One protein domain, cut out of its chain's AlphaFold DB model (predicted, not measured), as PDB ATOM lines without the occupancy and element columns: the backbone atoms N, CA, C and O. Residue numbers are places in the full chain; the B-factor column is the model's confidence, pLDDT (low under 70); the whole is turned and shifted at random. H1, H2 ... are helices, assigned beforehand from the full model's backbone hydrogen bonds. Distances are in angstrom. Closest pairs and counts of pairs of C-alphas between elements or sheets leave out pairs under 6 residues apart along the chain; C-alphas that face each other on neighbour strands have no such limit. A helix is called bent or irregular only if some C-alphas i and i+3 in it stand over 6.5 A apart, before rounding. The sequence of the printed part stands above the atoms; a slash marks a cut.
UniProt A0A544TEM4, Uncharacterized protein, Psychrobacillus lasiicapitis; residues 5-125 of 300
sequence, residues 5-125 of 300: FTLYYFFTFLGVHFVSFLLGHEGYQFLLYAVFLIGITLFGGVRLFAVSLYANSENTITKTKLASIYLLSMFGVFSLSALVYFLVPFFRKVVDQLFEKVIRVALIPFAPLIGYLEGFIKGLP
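AT A GLANCE: This is residues 5 to 125 of the 300 residues of an uncharacterized protein of Psychrobacillus lasiicapitis (UniProt A0A544TEM4). One very long helix, H3, runs through nearly the whole length of the model; two shorter helices are folded beside the first part of its long arm H3a, with H2 packed on H3a as a helical hairpin and H1 folded back on H2 as a second hairpin. Beyond this three-helix end, residues 82 to 125 stick out free as an arm, which kinks near residue 88 and turns a corner into the short end arm H3b. The printed part has 121 residues, with three named helices in the order H1, H2, H3 and no named strand; its class is all helix. The whole is extended, with a radius of gyration of the C-alphas of 25.3 A, and spans 87 by 26 by 21 A.

HOW THE PARTS SIT: H3, residues 63 to 122, was assigned by its hydrogen bonds as one helix but is bent: C-alphas 109 and 112 are 7.3 A apart. Its arms, H3a of residues 63 to 109 and H3b of residues 112 to 122, stand about perpendicular, at 82 degrees. H3a has a kink of 30 degrees near residue 88 and is irregular, with C-alphas 106 and 109 7.0 A apart. H2, residues 28 to 54, touches H3a, and the closest C-alphas, those of Thr 41 and Met 74, are 6.9 A apart. H2 touches H3a with residues 41 to 52 alone, and H3a touches H2 with residues 63 to 74 alone. The two form a helical hairpin, running opposite ways at a shallow tilt of 30 degrees. H1, residues 5 to 22, touches H2 with residues 13 to 20 alone, on residues 28 to 36 of H2; the closest C-alphas, those of Phe 13 and Phe 36, are 7.0 A apart. H1 and H2 are also a helical hairpin, opposite ways at a shallow tilt of 3 degrees. H1 and H3a are apart, and H3b touches no helix. Every O i to N i+4 pair is within hydrogen-bond range in H1, H2 and H3b; in H3a 40 of 43 are.

IN THESE COORDINATES: H3a measures 68.6 A from C-alpha 63 at (-28.981, -34.991, 7.918) to C-alpha 109 at (16.148, -0.163, 46.105). H3b measures 15.5 A and ends with C-alpha 122 at (35.437, -8.032, 39.710). H2 measures 38.9 A. H1 measures 25.4 A and begins with C-alpha 5 at (-13.851, -39.681, 28.625).

THE WHOLE: The C-alphas farthest apart, those of Glu 58 and Pro 125, are 88.9 A apart. Without the free residues 22 to 27 and 82 to 125, the body spans 50 by 24 by 13 A. The printed part has no cut. The link from H1 to H2 is tight, and that from H2 to H3 is short. The mean pLDDT of the printed part is 82.2, and residues 56 to 61 are under 70.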
ATOM      1  N   PHE A   5     -14.848 -39.758  29.684       82.00
ATOM      2  CA  PHE A   5     -13.851 -39.681  28.625       82.00
ATOM      3  C   PHE A   5     -13.356 -38.257  28.351       82.00
ATOM      4  O   PHE A   5     -12.149 -38.049  28.294       82.00
ATOM      5  N   THR A   6     -14.244 -37.264  28.201       79.94
ATOM      6  CA  THR A   6     -13.821 -35.884  27.878       79.94
ATOM      7  C   THR A   6     -12.961 -35.301  28.995       79.94
ATOM      8  O   THR A   6     -11.982 -34.606  28.737       79.94
ATOM      9  N   LEU A   7     -13.307 -35.637  30.238       82.88
ATOM     10  CA  LEU A   7     -12.577 -35.217  31.421       82.88
ATOM     11  C   LEU A   7     -11.197 -35.891  31.480       82.88
ATOM     12  O   LEU A   7     -10.192 -35.200  31.623       82.88
ATOM     13  N   TYR A   8     -11.128 -37.214  31.290       87.38
ATOM     14  CA  TYR A   8      -9.856 -37.946  31.246       87.38
ATOM     15  C   TYR A   8      -8.955 -37.487  30.103       87.38
ATOM     16  O   TYR A   8      -7.759 -37.296  30.310       87.38
ATOM     17  N   TYR A   9      -9.520 -37.259  28.921       85.75
ATOM     18  CA  TYR A   9      -8.795 -36.737  27.770       85.75
ATOM     19  C   TYR A   9      -8.187 -35.363  28.070       85.75
ATOM     20  O   TYR A   9      -6.996 -35.151  27.849       85.75
ATOM     21  N   PHE A  10      -8.980 -34.458  28.651       84.44
ATOM     22  CA  PHE A  10      -8.515 -33.127  29.030       84.44
ATOM     23  C   PHE A  10      -7.412 -33.177  30.095       84.44
ATOM     24  O   PHE A  10      -6.379 -32.530  29.935       84.44
ATOM     25  N   PHE A  11      -7.583 -33.980  31.150       86.69
ATOM     26  CA  PHE A  11      -6.556 -34.133  32.184       86.69
ATOM     27  C   PHE A  11      -5.280 -34.786  31.658       86.69
ATOM     28  O   PHE A  11      -4.188 -34.382  32.052       86.69
ATOM     29  N   THR A  12      -5.400 -35.749  30.744       86.94
ATOM     30  CA  THR A  12      -4.240 -36.382  30.101       86.94
ATOM     31  C   THR A  12      -3.483 -35.364  29.261       86.94
ATOM     32  O   THR A  12      -2.271 -35.238  29.404       86.94
ATOM     33  N   PHE A  13      -4.191 -34.581  28.442       89.06
ATOM     34  CA  PHE A  13      -3.596 -33.491  27.673       89.06
ATOM     35  C   PHE A  13      -2.870 -32.487  28.576       89.06
ATOM     36  O   PHE A  13      -1.713 -32.159  28.321       89.06
ATOM     37  N   LEU A  14      -3.521 -32.044  29.655       84.69
ATOM     38  CA  LEU A  14      -2.953 -31.073  30.589       84.69
ATOM     39  C   LEU A  14      -1.722 -31.635  31.317       84.69
ATOM     40  O   LEU A  14      -0.729 -30.932  31.477       84.69
ATOM     41  N   GLY A  15      -1.762 -32.915  31.697       85.94
ATOM     42  CA  GLY A  15      -0.634 -33.621  32.301       85.94
ATOM     43  C   GLY A  15       0.556 -33.749  31.351       85.94
ATOM     44  O   GLY A  15       1.674 -33.410  31.731       85.94
ATOM     45  N   VAL A  16       0.329 -34.168  30.101       87.50
ATOM     46  CA  VAL A  16       1.397 -34.257  29.090       87.50
ATOM     47  C   VAL A  16       1.961 -32.873  28.777       87.50
ATOM     48  O   VAL A  16       3.176 -32.725  28.688       87.50
ATOM     49  N   HIS A  17       1.109 -31.850  28.669       85.81
ATOM     50  CA  HIS A  17       1.558 -30.472  28.479       85.81
ATOM     51  C   HIS A  17       2.486 -30.032  29.614       85.81
ATOM     52  O   HIS A  17       3.593 -29.569  29.361       85.81
ATOM     53  N   PHE A  18       2.063 -30.251  30.860       79.31
ATOM     54  CA  PHE A  18       2.832 -29.901  32.050       79.31
ATOM     55  C   PHE A  18       4.169 -30.654  32.143       79.31
ATOM     56  O   PHE A  18       5.186 -30.055  32.482       79.31
ATOM     57  N   VAL A  19       4.201 -31.947  31.808       82.81
ATOM     58  CA  VAL A  19       5.445 -32.735  31.810       82.81
ATOM     59  C   VAL A  19       6.401 -32.262  30.715       82.81
ATOM     60  O   VAL A  19       7.562 -31.990  31.006       82.81
ATOM     61  N   SER A  20       5.931 -32.112  29.474       81.19
ATOM     62  CA  SER A  20       6.762 -31.626  28.361       81.19
ATOM     63  C   SER A  20       7.307 -30.223  28.619       81.19
ATOM     64  O   SER A  20       8.425 -29.899  28.225       81.19
ATOM     65  N   PHE A  21       6.524 -29.409  29.322       76.88
ATOM     66  CA  PHE A  21       6.929 -28.103  29.800       76.88
ATOM     67  C   PHE A  21       8.033 -28.165  30.859       76.88
ATOM     68  O   PHE A  21       9.049 -27.497  30.706       76.88
ATOM     69  N   LEU A  22       7.872 -28.992  31.900       70.62
ATOM     70  CA  LEU A  22       8.895 -29.182  32.937       70.62
ATOM     71  C   LEU A  22      10.212 -29.722  32.374       70.62
ATOM     72  O   LEU A  22      11.280 -29.370  32.863       70.62
ATOM     73  N   LEU A  23      10.133 -30.573  31.352       81.38
ATOM     74  CA  LEU A  23      11.300 -31.130  30.672       81.38
ATOM     75  C   LEU A  23      11.957 -30.144  29.694       81.38
ATOM     76  O   LEU A  23      12.981 -30.485  29.107       81.38
ATOM     77  N   GLY A  24      11.385 -28.948  29.499       79.19
ATOM     78  CA  GLY A  24      11.926 -27.930  28.598       79.19
ATOM     79  C   GLY A  24      11.980 -28.383  27.140       79.19
ATOM     80  O   GLY A  24      12.839 -27.933  26.388       79.19
ATOM     81  N   HIS A  25      11.110 -29.311  26.729       77.62
ATOM     82  CA  HIS A  25      11.123 -29.785  25.352       77.62
ATOM     83  C   HIS A  25      10.670 -28.646  24.430       77.62
ATOM     84  O   HIS A  25       9.641 -28.014  24.665       77.62
ATOM     85  N   GLU A  26      11.424 -28.360  23.376       82.50
ATOM     86  CA  GLU A  26      11.049 -27.350  22.389       82.50
ATOM     87  C   GLU A  26      10.242 -27.994  21.250       82.50
ATOM     88  O   GLU A  26      10.393 -29.174  20.939       82.50
ATOM     89  N   GLY A  27       9.319 -27.247  20.639       80.25
ATOM     90  CA  GLY A  27       8.567 -27.706  19.461       80.25
ATOM     91  C   GLY A  27       7.415 -28.698  19.707       80.25
ATOM     92  O   GLY A  27       6.593 -28.890  18.810       80.25
ATOM     93  N   TYR A  28       7.258 -29.272  20.907       82.88
ATOM     94  CA  TYR A  28       6.150 -30.213  21.188       82.88
ATOM     95  C   TYR A  28       4.763 -29.568  21.150       82.88
ATOM     96  O   TYR A  28       3.767 -30.258  20.941       82.88
ATOM     97  N   GLN A  29       4.690 -28.256  21.380       81.00
ATOM     98  CA  GLN A  29       3.435 -27.526  21.539       81.00
ATOM     99  C   GLN A  29       2.531 -27.704  20.317       81.00
ATOM    100  O   GLN A  29       1.357 -28.031  20.468       81.00
ATOM    101  N   PHE A  30       3.087 -27.573  19.109       80.25
ATOM    102  CA  PHE A  30       2.329 -27.730  17.869       80.25
ATOM    103  C   PHE A  30       1.707 -29.126  17.754       80.25
ATOM    104  O   PHE A  30       0.505 -29.253  17.523       80.25
ATOM    105  N   LEU A  31       2.510 -30.172  17.968       80.50
ATOM    106  CA  LEU A  31       2.061 -31.559  17.855       80.50
ATOM    107  C   LEU A  31       1.021 -31.887  18.933       80.50
ATOM    108  O   LEU A  31      -0.007 -32.492  18.639       80.50
ATOM    109  N   LEU A  32       1.248 -31.427  20.163       84.44
ATOM    110  CA  LEU A  32       0.329 -31.641  21.274       84.44
ATOM    111  C   LEU A  32      -1.029 -30.968  21.030       84.44
ATOM    112  O   LEU A  32      -2.068 -31.597  21.228       84.44
ATOM    113  N   TYR A  33      -1.037 -29.714  20.566       82.69
ATOM    114  CA  TYR A  33      -2.275 -29.012  20.225       82.69
ATOM    115  C   TYR A  33      -2.970 -29.633  19.008       82.69
ATOM    116  O   TYR A  33      -4.195 -29.745  19.006       82.69
ATOM    117  N   ALA A  34      -2.220 -30.102  18.006       80.81
ATOM    118  CA  ALA A  34      -2.791 -30.817  16.868       80.81
ATOM    119  C   ALA A  34      -3.502 -32.104  17.315       80.81
ATOM    120  O   ALA A  34      -4.667 -32.311  16.973       80.81
ATOM    121  N   VAL A  35      -2.846 -32.925  18.144       83.00
ATOM    122  CA  VAL A  35      -3.452 -34.131  18.733       83.00
ATOM    123  C   VAL A  35      -4.692 -33.764  19.544       83.00
ATOM    124  O   VAL A  35      -5.738 -34.389  19.367       83.00
ATOM    125  N   PHE A  36      -4.610 -32.710  20.364       85.75
ATOM    126  CA  PHE A  36      -5.730 -32.230  21.169       85.75
ATOM    127  C   PHE A  36      -6.965 -31.912  20.319       85.75
ATOM    128  O   PHE A  36      -8.054 -32.433  20.585       85.75
ATOM    129  N   LEU A  37      -6.775 -31.106  19.270       81.19
ATOM    130  CA  LEU A  37      -7.827 -30.682  18.350       81.19
ATOM    131  C   LEU A  37      -8.407 -31.852  17.556       81.19
ATOM    132  O   LEU A  37      -9.631 -31.950  17.428       81.19
ATOM    133  N   ILE A  38      -7.557 -32.763  17.074       83.06
ATOM    134  CA  ILE A  38      -7.994 -33.976  16.373       83.06
ATOM    135  C   ILE A  38      -8.874 -34.828  17.291       83.06
ATOM    136  O   ILE A  38      -9.954 -35.245  16.878       83.06
ATOM    137  N   GLY A  39      -8.469 -35.052  18.544       84.56
ATOM    138  CA  GLY A  39      -9.253 -35.879  19.462       84.56
ATOM    139  C   GLY A  39     -10.589 -35.250  19.865       84.56
ATOM    140  O   GLY A  39     -11.593 -35.961  19.894       84.56
ATOM    141  N   ILE A  40     -10.657 -33.927  20.086       83.50
ATOM    142  CA  ILE A  40     -11.943 -33.233  20.319       83.50
ATOM    143  C   ILE A  40     -12.852 -33.360  19.099       83.50
ATOM    144  O   ILE A  40     -14.040 -33.660  19.238       83.50
ATOM    145  N   THR A  41     -12.287 -33.157  17.913       81.25
ATOM    146  CA  THR A  41     -13.011 -33.249  16.645       81.25
ATOM    147  C   THR A  41     -13.584 -34.645  16.437       81.25
ATOM    148  O   THR A  41     -14.779 -34.789  16.186       81.25
ATOM    149  N   LEU A  42     -12.756 -35.682  16.599       82.88
ATOM    150  CA  LEU A  42     -13.178 -37.076  16.483       82.88
ATOM    151  C   LEU A  42     -14.246 -37.424  17.515       82.88
ATOM    152  O   LEU A  42     -15.259 -38.021  17.164       82.88
ATOM    153  N   PHE A  43     -14.065 -37.013  18.772       84.44
ATOM    154  CA  PHE A  43     -15.050 -37.257  19.821       84.44
ATOM    155  C   PHE A  43     -16.398 -36.593  19.509       84.44
ATOM    156  O   PHE A  43     -17.447 -37.233  19.615       84.44
ATOM    157  N   GLY A  44     -16.375 -35.326  19.086       81.44
ATOM    158  CA  GLY A  44     -17.567 -34.602  18.648       81.44
ATOM    159  C   GLY A  44     -18.238 -35.278  17.453       81.44
ATOM    160  O   GLY A  44     -19.450 -35.492  17.472       81.44
ATOM    161  N   GLY A  45     -17.449 -35.688  16.457       80.00
ATOM    162  CA  GLY A  45     -17.918 -36.379  15.258       80.00
ATOM    163  C   GLY A  45     -18.575 -37.724  15.565       80.00
ATOM    164  O   GLY A  45     -19.710 -37.949  15.156       80.00
ATOM    165  N   VAL A  46     -17.918 -38.587  16.349       82.56
ATOM    166  CA  VAL A  46     -18.467 -39.888  16.779       82.56
ATOM    167  C   VAL A  46     -19.768 -39.697  17.550       82.56
ATOM    168  O   VAL A  46     -20.733 -40.429  17.333       82.56
ATOM    169  N   ARG A  47     -19.832 -38.693  18.427       81.56
ATOM    170  CA  ARG A  47     -21.035 -38.427  19.215       81.56
ATOM    171  C   ARG A  47     -22.187 -37.925  18.355       81.56
ATOM    172  O   ARG A  47     -23.310 -38.382  18.540       81.56
ATOM    173  N   LEU A  48     -21.932 -37.014  17.421       76.50
ATOM    174  CA  LEU A  48     -22.957 -36.546  16.487       76.50
ATOM    175  C   LEU A  48     -23.400 -37.650  15.531       76.50
ATOM    176  O   LEU A  48     -24.581 -37.725  15.214       76.50
ATOM    177  N   PHE A  49     -22.487 -38.531  15.123       78.75
ATOM    178  CA  PHE A  49     -22.818 -39.718  14.343       78.75
ATOM    179  C   PHE A  49     -23.717 -40.672  15.133       78.75
ATOM    180  O   PHE A  49     -24.762 -41.072  14.630       78.75
ATOM    181  N   ALA A  50     -23.381 -40.957  16.394       81.38
ATOM    182  CA  ALA A  50     -24.231 -41.746  17.278       81.38
ATOM    183  C   ALA A  50     -25.611 -41.092  17.439       81.38
ATOM    184  O   ALA A  50     -26.627 -41.737  17.202       81.38
ATOM    185  N   VAL A  51     -25.667 -39.789  17.739       77.25
ATOM    186  CA  VAL A  51     -26.934 -39.040  17.813       77.25
ATOM    187  C   VAL A  51     -27.701 -39.117  16.492       77.25
ATOM    188  O   VAL A  51     -28.911 -39.285  16.516       77.25
ATOM    189  N   SER A  52     -27.023 -39.057  15.345       71.12
ATOM    190  CA  SER A  52     -27.658 -39.191  14.032       71.12
ATOM    191  C   SER A  52     -28.197 -40.597  13.756       71.12
ATOM    192  O   SER A  52     -29.139 -40.708  12.976       71.12
ATOM    193  N   LEU A  53     -27.606 -41.651  14.330       75.50
ATOM    194  CA  LEU A  53     -28.112 -43.024  14.219       75.50
ATOM    195  C   LEU A  53     -29.326 -43.256  15.126       75.50
ATOM    196  O   LEU A  53     -30.235 -43.987  14.747       75.50
ATOM    197  N   TYR A  54     -29.350 -42.618  16.300       74.62
ATOM    198  CA  TYR A  54     -30.440 -42.739  17.275       74.62
ATOM    199  C   TYR A  54     -31.558 -41.701  17.097       74.62
ATOM    200  O   TYR A  54     -32.622 -41.843  17.696       74.62
ATOM    201  N   ALA A  55     -31.349 -40.655  16.291       71.62
ATOM    202  CA  ALA A  55     -32.384 -39.690  15.944       71.62
ATOM    203  C   ALA A  55     -33.459 -40.386  15.095       71.62
ATOM    204  O   ALA A  55     -33.285 -40.620  13.899       71.62
ATOM    205  N   ASN A  56     -34.559 -40.753  15.754       54.66
ATOM    206  CA  ASN A  56     -35.700 -41.434  15.159       54.66
ATOM    207  C   ASN A  56     -36.275 -40.610  13.987       54.66
ATOM    208  O   ASN A  56     -36.254 -39.379  14.013       54.66
ATOM    209  N   SER A  57     -36.822 -41.290  12.976       54.91
ATOM    210  CA  SER A  57     -37.352 -40.729  11.716       54.91
ATOM    211  C   SER A  57     -38.463 -39.678  11.860       54.91
ATOM    212  O   SER A  57     -38.895 -39.118  10.857       54.91
ATOM    213  N   GLU A  58     -38.924 -39.404  13.080       59.47
ATOM    214  CA  GLU A  58     -39.986 -38.442  13.379       59.47
ATOM    215  C   GLU A  58     -39.465 -37.044  13.744       59.47
ATOM    216  O   GLU A  58     -40.183 -36.057  13.584       59.47
ATOM    217  N   ASN A  59     -38.198 -36.916  14.164       54.34
ATOM    218  CA  ASN A  59     -37.603 -35.609  14.445       54.34
ATOM    219  C   ASN A  59     -36.904 -35.057  13.193       54.34
ATOM    220  O   ASN A  59     -35.867 -35.541  12.748       54.34
ATOM    221  N   THR A  60     -37.492 -34.001  12.638       59.06
ATOM    222  CA  THR A  60     -37.229 -33.371  11.327       59.06
ATOM    223  C   THR A  60     -35.858 -32.702  11.150       59.06
ATOM    224  O   THR A  60     -35.669 -31.899  10.226       59.06
ATOM    225  N   ILE A  61     -34.866 -33.000  11.994       67.50
ATOM    226  CA  ILE A  61     -33.505 -32.508  11.765       67.50
ATOM    227  C   ILE A  61     -32.916 -33.312  10.610       67.50
ATOM    228  O   ILE A  61     -32.383 -34.407  10.769       67.50
ATOM    229  N   THR A  62     -33.029 -32.744   9.414       79.12
ATOM    230  CA  THR A  62     -32.429 -33.287   8.202       79.12
ATOM    231  C   THR A  62     -30.937 -33.541   8.421       79.12
ATOM    232  O   THR A  62     -30.237 -32.742   9.048       79.12
ATOM    233  N   LYS A  63     -30.415 -34.637   7.855       78.38
ATOM    234  CA  LYS A  63     -28.981 -34.991   7.918       78.38
ATOM    235  C   LYS A  63     -28.072 -33.818   7.514       78.38
ATOM    236  O   LYS A  63     -26.982 -33.662   8.052       78.38
ATOM    237  N   THR A  64     -28.554 -32.948   6.625       79.94
ATOM    238  CA  THR A  64     -27.885 -31.709   6.205       79.94
ATOM    239  C   THR A  64     -27.752 -30.668   7.321       79.94
ATOM    240  O   THR A  64     -26.702 -30.040   7.419       79.94
ATOM    241  N   LYS A  65     -28.757 -30.506   8.195       82.75
ATOM    242  CA  LYS A  65     -28.673 -29.637   9.384       82.75
ATOM    243  C   LYS A  65     -27.707 -30.189  10.431       82.75
ATOM    244  O   LYS A  65     -26.955 -29.430  11.026       82.75
ATOM    245  N   LEU A  66     -27.695 -31.504  10.643       80.56
ATOM    246  CA  LEU A  66     -26.715 -32.144  11.532       80.56
ATOM    247  C   LEU A  66     -25.283 -31.946  11.015       80.56
ATOM    248  O   LEU A  66     -24.401 -31.547  11.774       80.56
ATOM    249  N   ALA A  67     -25.073 -32.145   9.711       81.75
ATOM    250  CA  ALA A  67     -23.788 -31.891   9.069       81.75
ATOM    251  C   ALA A  67     -23.381 -30.409   9.143       81.75
ATOM    252  O   ALA A  67     -22.216 -30.116   9.409       81.75
ATOM    253  N   SER A  68     -24.318 -29.470   8.963       83.50
ATOM    254  CA  SER A  68     -24.010 -28.038   9.061       83.50
ATOM    255  C   SER A  68     -23.666 -27.615  10.488       83.50
ATOM    256  O   SER A  68     -22.718 -26.857  10.669       83.50
ATOM    257  N   ILE A  69     -24.360 -28.144  11.503       82.50
ATOM    258  CA  ILE A  69     -24.022 -27.917  12.916       82.50
ATOM    259  C   ILE A  69     -22.624 -28.463  13.220       82.50
ATOM    260  O   ILE A  69     -21.830 -27.780  13.866       82.50
ATOM    261  N   TYR A  70     -22.291 -29.656  12.718       81.25
ATOM    262  CA  TYR A  70     -20.953 -30.220  12.891       81.25
ATOM    263  C   TYR A  70     -19.876 -29.349  12.244       81.25
ATOM    264  O   TYR A  70     -18.920 -28.966  12.916       81.25
ATOM    265  N   LEU A  71     -20.053 -28.981  10.973       85.19
ATOM    266  CA  LEU A  71     -19.109 -28.123  10.256       85.19
ATOM    267  C   LEU A  71     -18.960 -26.756  10.926       85.19
ATOM    268  O   LEU A  71     -17.842 -26.268  11.064       85.19
ATOM    269  N   LEU A  72     -20.059 -26.170  11.405       86.31
ATOM    270  CA  LEU A  72     -20.034 -24.911  12.145       86.31
ATOM    271  C   LEU A  72     -19.276 -25.056  13.472       86.31
ATOM    272  O   LEU A  72     -18.498 -24.175  13.823       86.31
ATOM    273  N   SER A  73     -19.451 -26.172  14.185       76.12
ATOM    274  CA  SER A  73     -18.717 -26.442  15.428       76.12
ATOM    275  C   SER A  73     -17.216 -26.635  15.185       76.12
ATOM    276  O   SER A  73     -16.401 -26.041  15.886       76.12
ATOM    277  N   MET A  74     -16.851 -27.381  14.140       78.44
ATOM    278  CA  MET A  74     -15.475 -27.569  13.672       78.44
ATOM    279  C   MET A  74     -14.826 -26.236  13.311       78.44
ATOM    280  O   MET A  74     -13.740 -25.916  13.793       78.44
ATOM    281  N   PHE A  75     -15.524 -25.431  12.511       85.19
ATOM    282  CA  PHE A  75     -15.064 -24.104  12.131       85.19
ATOM    283  C   PHE A  75     -14.926 -23.187  13.349       85.19
ATOM    284  O   PHE A  75     -13.948 -22.452  13.448       85.19
ATOM    285  N   GLY A  76     -15.850 -23.272  14.309       81.81
ATOM    286  CA  GLY A  76     -15.778 -22.539  15.570       81.81
ATOM    287  C   GLY A  76     -14.537 -22.897  16.389       81.81
ATOM    288  O   GLY A  76     -13.816 -22.003  16.823       81.81
ATOM    289  N   VAL A  77     -14.239 -24.190  16.549       76.50
ATOM    290  CA  VAL A  77     -13.040 -24.656  17.269       76.50
ATOM    291  C   VAL A  77     -11.763 -24.240  16.541       76.50
ATOM    292  O   VAL A  77     -10.828 -23.748  17.176       76.50
ATOM    293  N   PHE A  78     -11.720 -24.392  15.216       80.06
ATOM    294  CA  PHE A  78     -10.576 -23.978  14.408       80.06
ATOM    295  C   PHE A  78     -10.345 -22.464  14.490       80.06
ATOM    296  O   PHE A  78      -9.230 -22.024  14.757       80.06
ATOM    297  N   SER A  79     -11.406 -21.670  14.327       81.81
ATOM    298  CA  SER A  79     -11.354 -20.210  14.405       81.81
ATOM    299  C   SER A  79     -10.918 -19.737  15.789       81.81
ATOM    300  O   SER A  79     -10.037 -18.886  15.887       81.81
ATOM    301  N   LEU A  80     -11.447 -20.341  16.859       78.44
ATOM    302  CA  LEU A  80     -11.030 -20.041  18.227       78.44
ATOM    303  C   LEU A  80      -9.557 -20.402  18.462       78.44
ATOM    304  O   LEU A  80      -8.826 -19.628  19.072       78.44
ATOM    305  N   SER A  81      -9.103 -21.546  17.948       74.81
ATOM    306  CA  SER A  81      -7.707 -21.981  18.084       74.81
ATOM    307  C   SER A  81      -6.751 -21.058  17.332       74.81
ATOM    308  O   SER A  81      -5.725 -20.660  17.879       74.81
ATOM    309  N   ALA A  82      -7.109 -20.661  16.108       79.69
ATOM    310  CA  ALA A  82      -6.357 -19.682  15.334       79.69
ATOM    311  C   ALA A  82      -6.315 -18.325  16.053       79.69
ATOM    312  O   ALA A  82      -5.248 -17.730  16.183       79.69
ATOM    313  N   LEU A  83      -7.452 -17.866  16.585       83.75
ATOM    314  CA  LEU A  83      -7.538 -16.632  17.364       83.75
ATOM    315  C   LEU A  83      -6.602 -16.673  18.578       83.75
ATOM    316  O   LEU A  83      -5.833 -15.738  18.784       83.75
ATOM    317  N   VAL A  84      -6.620 -17.764  19.349       76.06
ATOM    318  CA  VAL A  84      -5.707 -17.956  20.485       76.06
ATOM    319  C   VAL A  84      -4.253 -17.951  20.015       76.06
ATOM    320  O   VAL A  84      -3.445 -17.226  20.585       76.06
ATOM    321  N   TYR A  85      -3.921 -18.680  18.947       78.94
ATOM    322  CA  TYR A  85      -2.563 -18.723  18.398       78.94
ATOM    323  C   TYR A  85      -2.037 -17.332  18.011       78.94
ATOM    324  O   TYR A  85      -0.888 -17.012  18.303       78.94
ATOM    325  N   PHE A  86      -2.874 -16.480  17.412       80.62
ATOM    326  CA  PHE A  86      -2.493 -15.108  17.059       80.62
ATOM    327  C   PHE A  86      -2.469 -14.149  18.257       80.62
ATOM    328  O   PHE A  86      -1.641 -13.238  18.294       80.62
ATOM    329  N   LEU A  87      -3.347 -14.338  19.244       77.94
ATOM    330  CA  LEU A  87      -3.430 -13.463  20.417       77.94
ATOM    331  C   LEU A  87      -2.354 -13.759  21.466       77.94
ATOM    332  O   LEU A  87      -1.868 -12.832  22.110       77.94
ATOM    333  N   VAL A  88      -1.960 -15.020  21.645       78.25
ATOM    334  CA  VAL A  88      -0.942 -15.427  22.626       78.25
ATOM    335  C   VAL A  88       0.375 -14.647  22.496       78.25
ATOM    336  O   VAL A  88       0.807 -14.104  23.512       78.25
ATOM    337  N   PRO A  89       1.019 -14.509  21.317       76.94
ATOM    338  CA  PRO A  89       2.267 -13.750  21.213       76.94
ATOM    339  C   PRO A  89       2.071 -12.264  21.539       76.94
ATOM    340  O   PRO A  89       2.957 -11.643  22.126       76.94
ATOM    341  N   PHE A  90       0.903 -11.699  21.219       83.31
ATOM    342  CA  PHE A  90       0.568 -10.326  21.585       83.31
ATOM    343  C   PHE A  90       0.463 -10.164  23.106       83.31
ATOM    344  O   PHE A  90       1.137  -9.308  23.678       83.31
ATOM    345  N   PHE A  91      -0.322 -11.016  23.775       77.69
ATOM    346  CA  PHE A  91      -0.453 -10.986  25.233       77.69
ATOM    347  C   PHE A  91       0.869 -11.263  25.938       77.69
ATOM    348  O   PHE A  91       1.184 -10.565  26.899       77.69
ATOM    349  N   ARG A  92       1.663 -12.219  25.441       78.75
ATOM    350  CA  ARG A  92       3.003 -12.508  25.960       78.75
ATOM    351  C   ARG A  92       3.867 -11.253  25.933       78.75
ATOM    352  O   ARG A  92       4.341 -10.836  26.978       78.75
ATOM    353  N   LYS A  93       3.945 -10.568  24.790       81.62
ATOM    354  CA  LYS A  93       4.711  -9.322  24.666       81.62
ATOM    355  C   LYS A  93       4.235  -8.234  25.633       81.62
ATOM    356  O   LYS A  93       5.059  -7.532  26.211       81.62
ATOM    357  N   VAL A  94       2.921  -8.082  25.822       86.62
ATOM    358  CA  VAL A  94       2.371  -7.108  26.782       86.62
ATOM    359  C   VAL A  94       2.750  -7.474  28.218       86.62
ATOM    360  O   VAL A  94       3.163  -6.597  28.977       86.62
ATOM    361  N   VAL A  95       2.624  -8.749  28.591       79.50
ATOM    362  CA  VAL A  95       2.979  -9.242  29.929       79.50
ATOM    363  C   VAL A  95       4.476  -9.088  30.180       79.50
ATOM    364  O   VAL A  95       4.838  -8.527  31.210       79.50
ATOM    365  N   ASP A  96       5.319  -9.493  29.229       80.25
ATOM    366  CA  ASP A  96       6.777  -9.383  29.315       80.25
ATOM    367  C   ASP A  96       7.188  -7.920  29.543       80.25
ATOM    368  O   ASP A  96       7.899  -7.616  30.498       80.25
ATOM    369  N   GLN A  97       6.638  -6.981  28.761       89.62
ATOM    370  CA  GLN A  97       6.903  -5.545  28.928       89.62
ATOM    371  C   GLN A  97       6.424  -4.991  30.272       89.62
ATOM    372  O   GLN A  97       7.060  -4.110  30.859       89.62
ATOM    373  N   LEU A  98       5.261  -5.440  30.745       89.56
ATOM    374  CA  LEU A  98       4.702  -4.968  32.007       89.56
ATOM    375  C   LEU A  98       5.542  -5.479  33.176       89.56
ATOM    376  O   LEU A  98       5.868  -4.718  34.086       89.56
ATOM    377  N   PHE A  99       5.944  -6.741  33.122       83.94
ATOM    378  CA  PHE A  99       6.750  -7.359  34.158       83.94
ATOM    379  C   PHE A  99       8.185  -6.844  34.165       83.94
ATOM    380  O   PHE A  99       8.713  -6.587  35.240       83.94
ATOM    381  N   GLU A 100       8.789  -6.600  32.999       88.50
ATOM    382  CA  GLU A 100      10.097  -5.948  32.894       88.50
ATOM    383  C   GLU A 100      10.085  -4.599  33.629       88.50
ATOM    384  O   GLU A 100      10.965  -4.315  34.443       88.50
ATOM    385  N   LYS A 101       9.039  -3.787  33.419       93.94
ATOM    386  CA  LYS A 101       8.865  -2.512  34.129       93.94
ATOM    387  C   LYS A 101       8.686  -2.712  35.632       93.94
ATOM    388  O   LYS A 101       9.295  -1.981  36.410       93.94
ATOM    389  N   VAL A 102       7.874  -3.688  36.042       91.88
ATOM    390  CA  VAL A 102       7.636  -3.994  37.462       91.88
ATOM    391  C   VAL A 102       8.925  -4.446  38.148       91.88
ATOM    392  O   VAL A 102       9.273  -3.880  39.181       91.88
ATOM    393  N   ILE A 103       9.662  -5.397  37.567       89.69
ATOM    394  CA  ILE A 103      10.966  -5.844  38.071       89.69
ATOM    395  C   ILE A 103      11.928  -4.662  38.137       89.69
ATOM    396  O   ILE A 103      12.560  -4.460  39.170       89.69
ATOM    397  N   ARG A 104      12.032  -3.861  37.069       91.88
ATOM    398  CA  ARG A 104      12.951  -2.717  37.022       91.88
ATOM    399  C   ARG A 104      12.699  -1.765  38.183       91.88
ATOM    400  O   ARG A 104      13.649  -1.379  38.849       91.88
ATOM    401  N   VAL A 105      11.434  -1.433  38.454       94.56
ATOM    402  CA  VAL A 105      11.046  -0.585  39.590       94.56
ATOM    403  C   VAL A 105      11.332  -1.276  40.926       94.56
ATOM    404  O   VAL A 105      11.880  -0.649  41.831       94.56
ATOM    405  N   ALA A 106      11.013  -2.566  41.046       91.88
ATOM    406  CA  ALA A 106      11.247  -3.343  42.261       91.88
ATOM    407  C   ALA A 106      12.740  -3.506  42.599       91.88
ATOM    408  O   ALA A 106      13.085  -3.608  43.775       91.88
ATOM    409  N   LEU A 107      13.623  -3.500  41.595       92.44
ATOM    410  CA  LEU A 107      15.074  -3.626  41.763       92.44
ATOM    411  C   LEU A 107      15.787  -2.303  42.081       92.44
ATOM    412  O   LEU A 107      16.917  -2.348  42.563       92.44
ATOM    413  N   ILE A 108      15.149  -1.139  41.896       94.88
ATOM    414  CA  ILE A 108      15.725   0.176  42.250       94.88
ATOM    415  C   ILE A 108      16.314   0.208  43.676       94.88
ATOM    416  O   ILE A 108      17.478   0.585  43.813       94.88
ATOM    417  N   PRO A 109      15.594  -0.195  44.747       94.69
ATOM    418  CA  PRO A 109      16.148  -0.163  46.105       94.69
ATOM    419  C   PRO A 109      17.331  -1.121  46.310       94.69
ATOM    420  O   PRO A 109      18.118  -0.928  47.234       94.69
ATOM    421  N   PHE A 110      17.481  -2.131  45.452       94.25
ATOM    422  CA  PHE A 110      18.575  -3.098  45.505       94.25
ATOM    423  C   PHE A 110      19.786  -2.685  44.656       94.25
ATOM    424  O   PHE A 110      20.824  -3.338  44.743       94.25
ATOM    425  N   ALA A 111      19.708  -1.597  43.882       93.69
ATOM    426  CA  ALA A 111      20.806  -1.138  43.031       93.69
ATOM    427  C   ALA A 111      22.149  -0.945  43.776       93.69
ATOM    428  O   ALA A 111      23.169  -1.395  43.251       93.69
ATOM    429  N   PRO A 112      22.199  -0.380  45.007       94.00
ATOM    430  CA  PRO A 112      23.456  -0.279  45.750       94.00
ATOM    431  C   PRO A 112      24.053  -1.655  46.064       94.00
ATOM    432  O   PRO A 112      25.257  -1.848  45.938       94.00
ATOM    433  N   LEU A 113      23.206  -2.624  46.432       93.62
ATOM    434  CA  LEU A 113      23.623  -3.988  46.757       93.62
ATOM    435  C   LEU A 113      24.184  -4.714  45.526       93.62
ATOM    436  O   LEU A 113      25.210  -5.379  45.634       93.62
ATOM    437  N   ILE A 114      23.543  -4.550  44.364       91.19
ATOM    438  CA  ILE A 114      24.029  -5.097  43.088       91.19
ATOM    439  C   ILE A 114      25.403  -4.501  42.750       91.19
ATOM    440  O   ILE A 114      26.319  -5.249  42.422       91.19
ATOM    441  N   GLY A 115      25.584  -3.187  42.930       92.38
ATOM    442  CA  GLY A 115      26.883  -2.532  42.739       92.38
ATOM    443  C   GLY A 115      27.980  -3.067  43.672       92.38
ATOM    444  O   GLY A 115      29.109  -3.284  43.233       92.38
ATOM    445  N   TYR A 116      27.652  -3.351  44.940       94.81
ATOM    446  CA  TYR A 116      28.575  -4.032  45.860       94.81
ATOM    447  C   TYR A 116      28.942  -5.440  45.376       94.81
ATOM    448  O   TYR A 116      30.109  -5.828  45.460       94.81
ATOM    449  N   LEU A 117      27.970  -6.193  44.852       91.94
ATOM    450  CA  LEU A 117      28.188  -7.538  44.320       91.94
ATOM    451  C   LEU A 117      29.092  -7.524  43.082       91.94
ATOM    452  O   LEU A 117      30.017  -8.327  42.996       91.94
ATOM    453  N   GLU A 118      28.868  -6.596  42.149       90.81
ATOM    454  CA  GLU A 118      29.725  -6.428  40.970       90.81
ATOM    455  C   GLU A 118      31.161  -6.074  41.360       90.81
ATOM    456  O   GLU A 118      32.106  -6.629  40.799       90.81
ATOM    457  N   GLY A 119      31.336  -5.180  42.340       92.38
ATOM    458  CA  GLY A 119      32.654  -4.845  42.879       92.38
ATOM    459  C   GLY A 119      33.348  -6.054  43.513       92.38
ATOM    460  O   GLY A 119      34.544  -6.252  43.310       92.38
ATOM    461  N   PHE A 120      32.593  -6.893  44.226       92.69
ATOM    462  CA  PHE A 120      33.103  -8.129  44.817       92.69
ATOM    463  C   PHE A 120      33.512  -9.160  43.752       92.69
ATOM    464  O   PHE A 120      34.596  -9.727  43.848       92.69
ATOM    465  N   ILE A 121      32.690  -9.364  42.715       88.56
ATOM    466  CA  ILE A 121      32.972 -10.315  41.624       88.56
ATOM    467  C   ILE A 121      34.181  -9.867  40.798       88.56
ATOM    468  O   ILE A 121      35.058 -10.680  40.532       88.56
ATOM    469  N   LYS A 122      34.275  -8.579  40.439       86.12
ATOM    470  CA  LYS A 122      35.437  -8.032  39.710       86.12
ATOM    471  C   LYS A 122      36.736  -8.100  40.518       86.12
ATOM    472  O   LYS A 122      37.816  -8.073  39.941       86.12
ATOM    473  N   GLY A 123      36.636  -8.164  41.847       82.81
ATOM    474  CA  GLY A 123      37.773  -8.367  42.740       82.81
ATOM    475  C   GLY A 123      38.252  -9.819  42.825       82.81
ATOM    476  O   GLY A 123      39.326 -10.061  43.376       82.81
ATOM    477  N   LEU A 124      37.492 -10.785  42.297       85.06
ATOM    478  CA  LEU A 124      37.948 -12.165  42.184       85.06
ATOM    479  C   LEU A 124      38.868 -12.272  40.958       85.06
ATOM    480  O   LEU A 124      38.456 -11.873  39.870       85.06
ATOM    481  N   PRO A 125      40.093 -12.811  41.096       72.12
ATOM    482  CA  PRO A 125      40.952 -13.098  39.957       72.12
ATOM    483  C   PRO A 125      40.341 -14.265  39.175       72.12
ATOM    484  O   PRO A 125      40.665 -15.430  39.399       72.12
TER     485      PRO A 125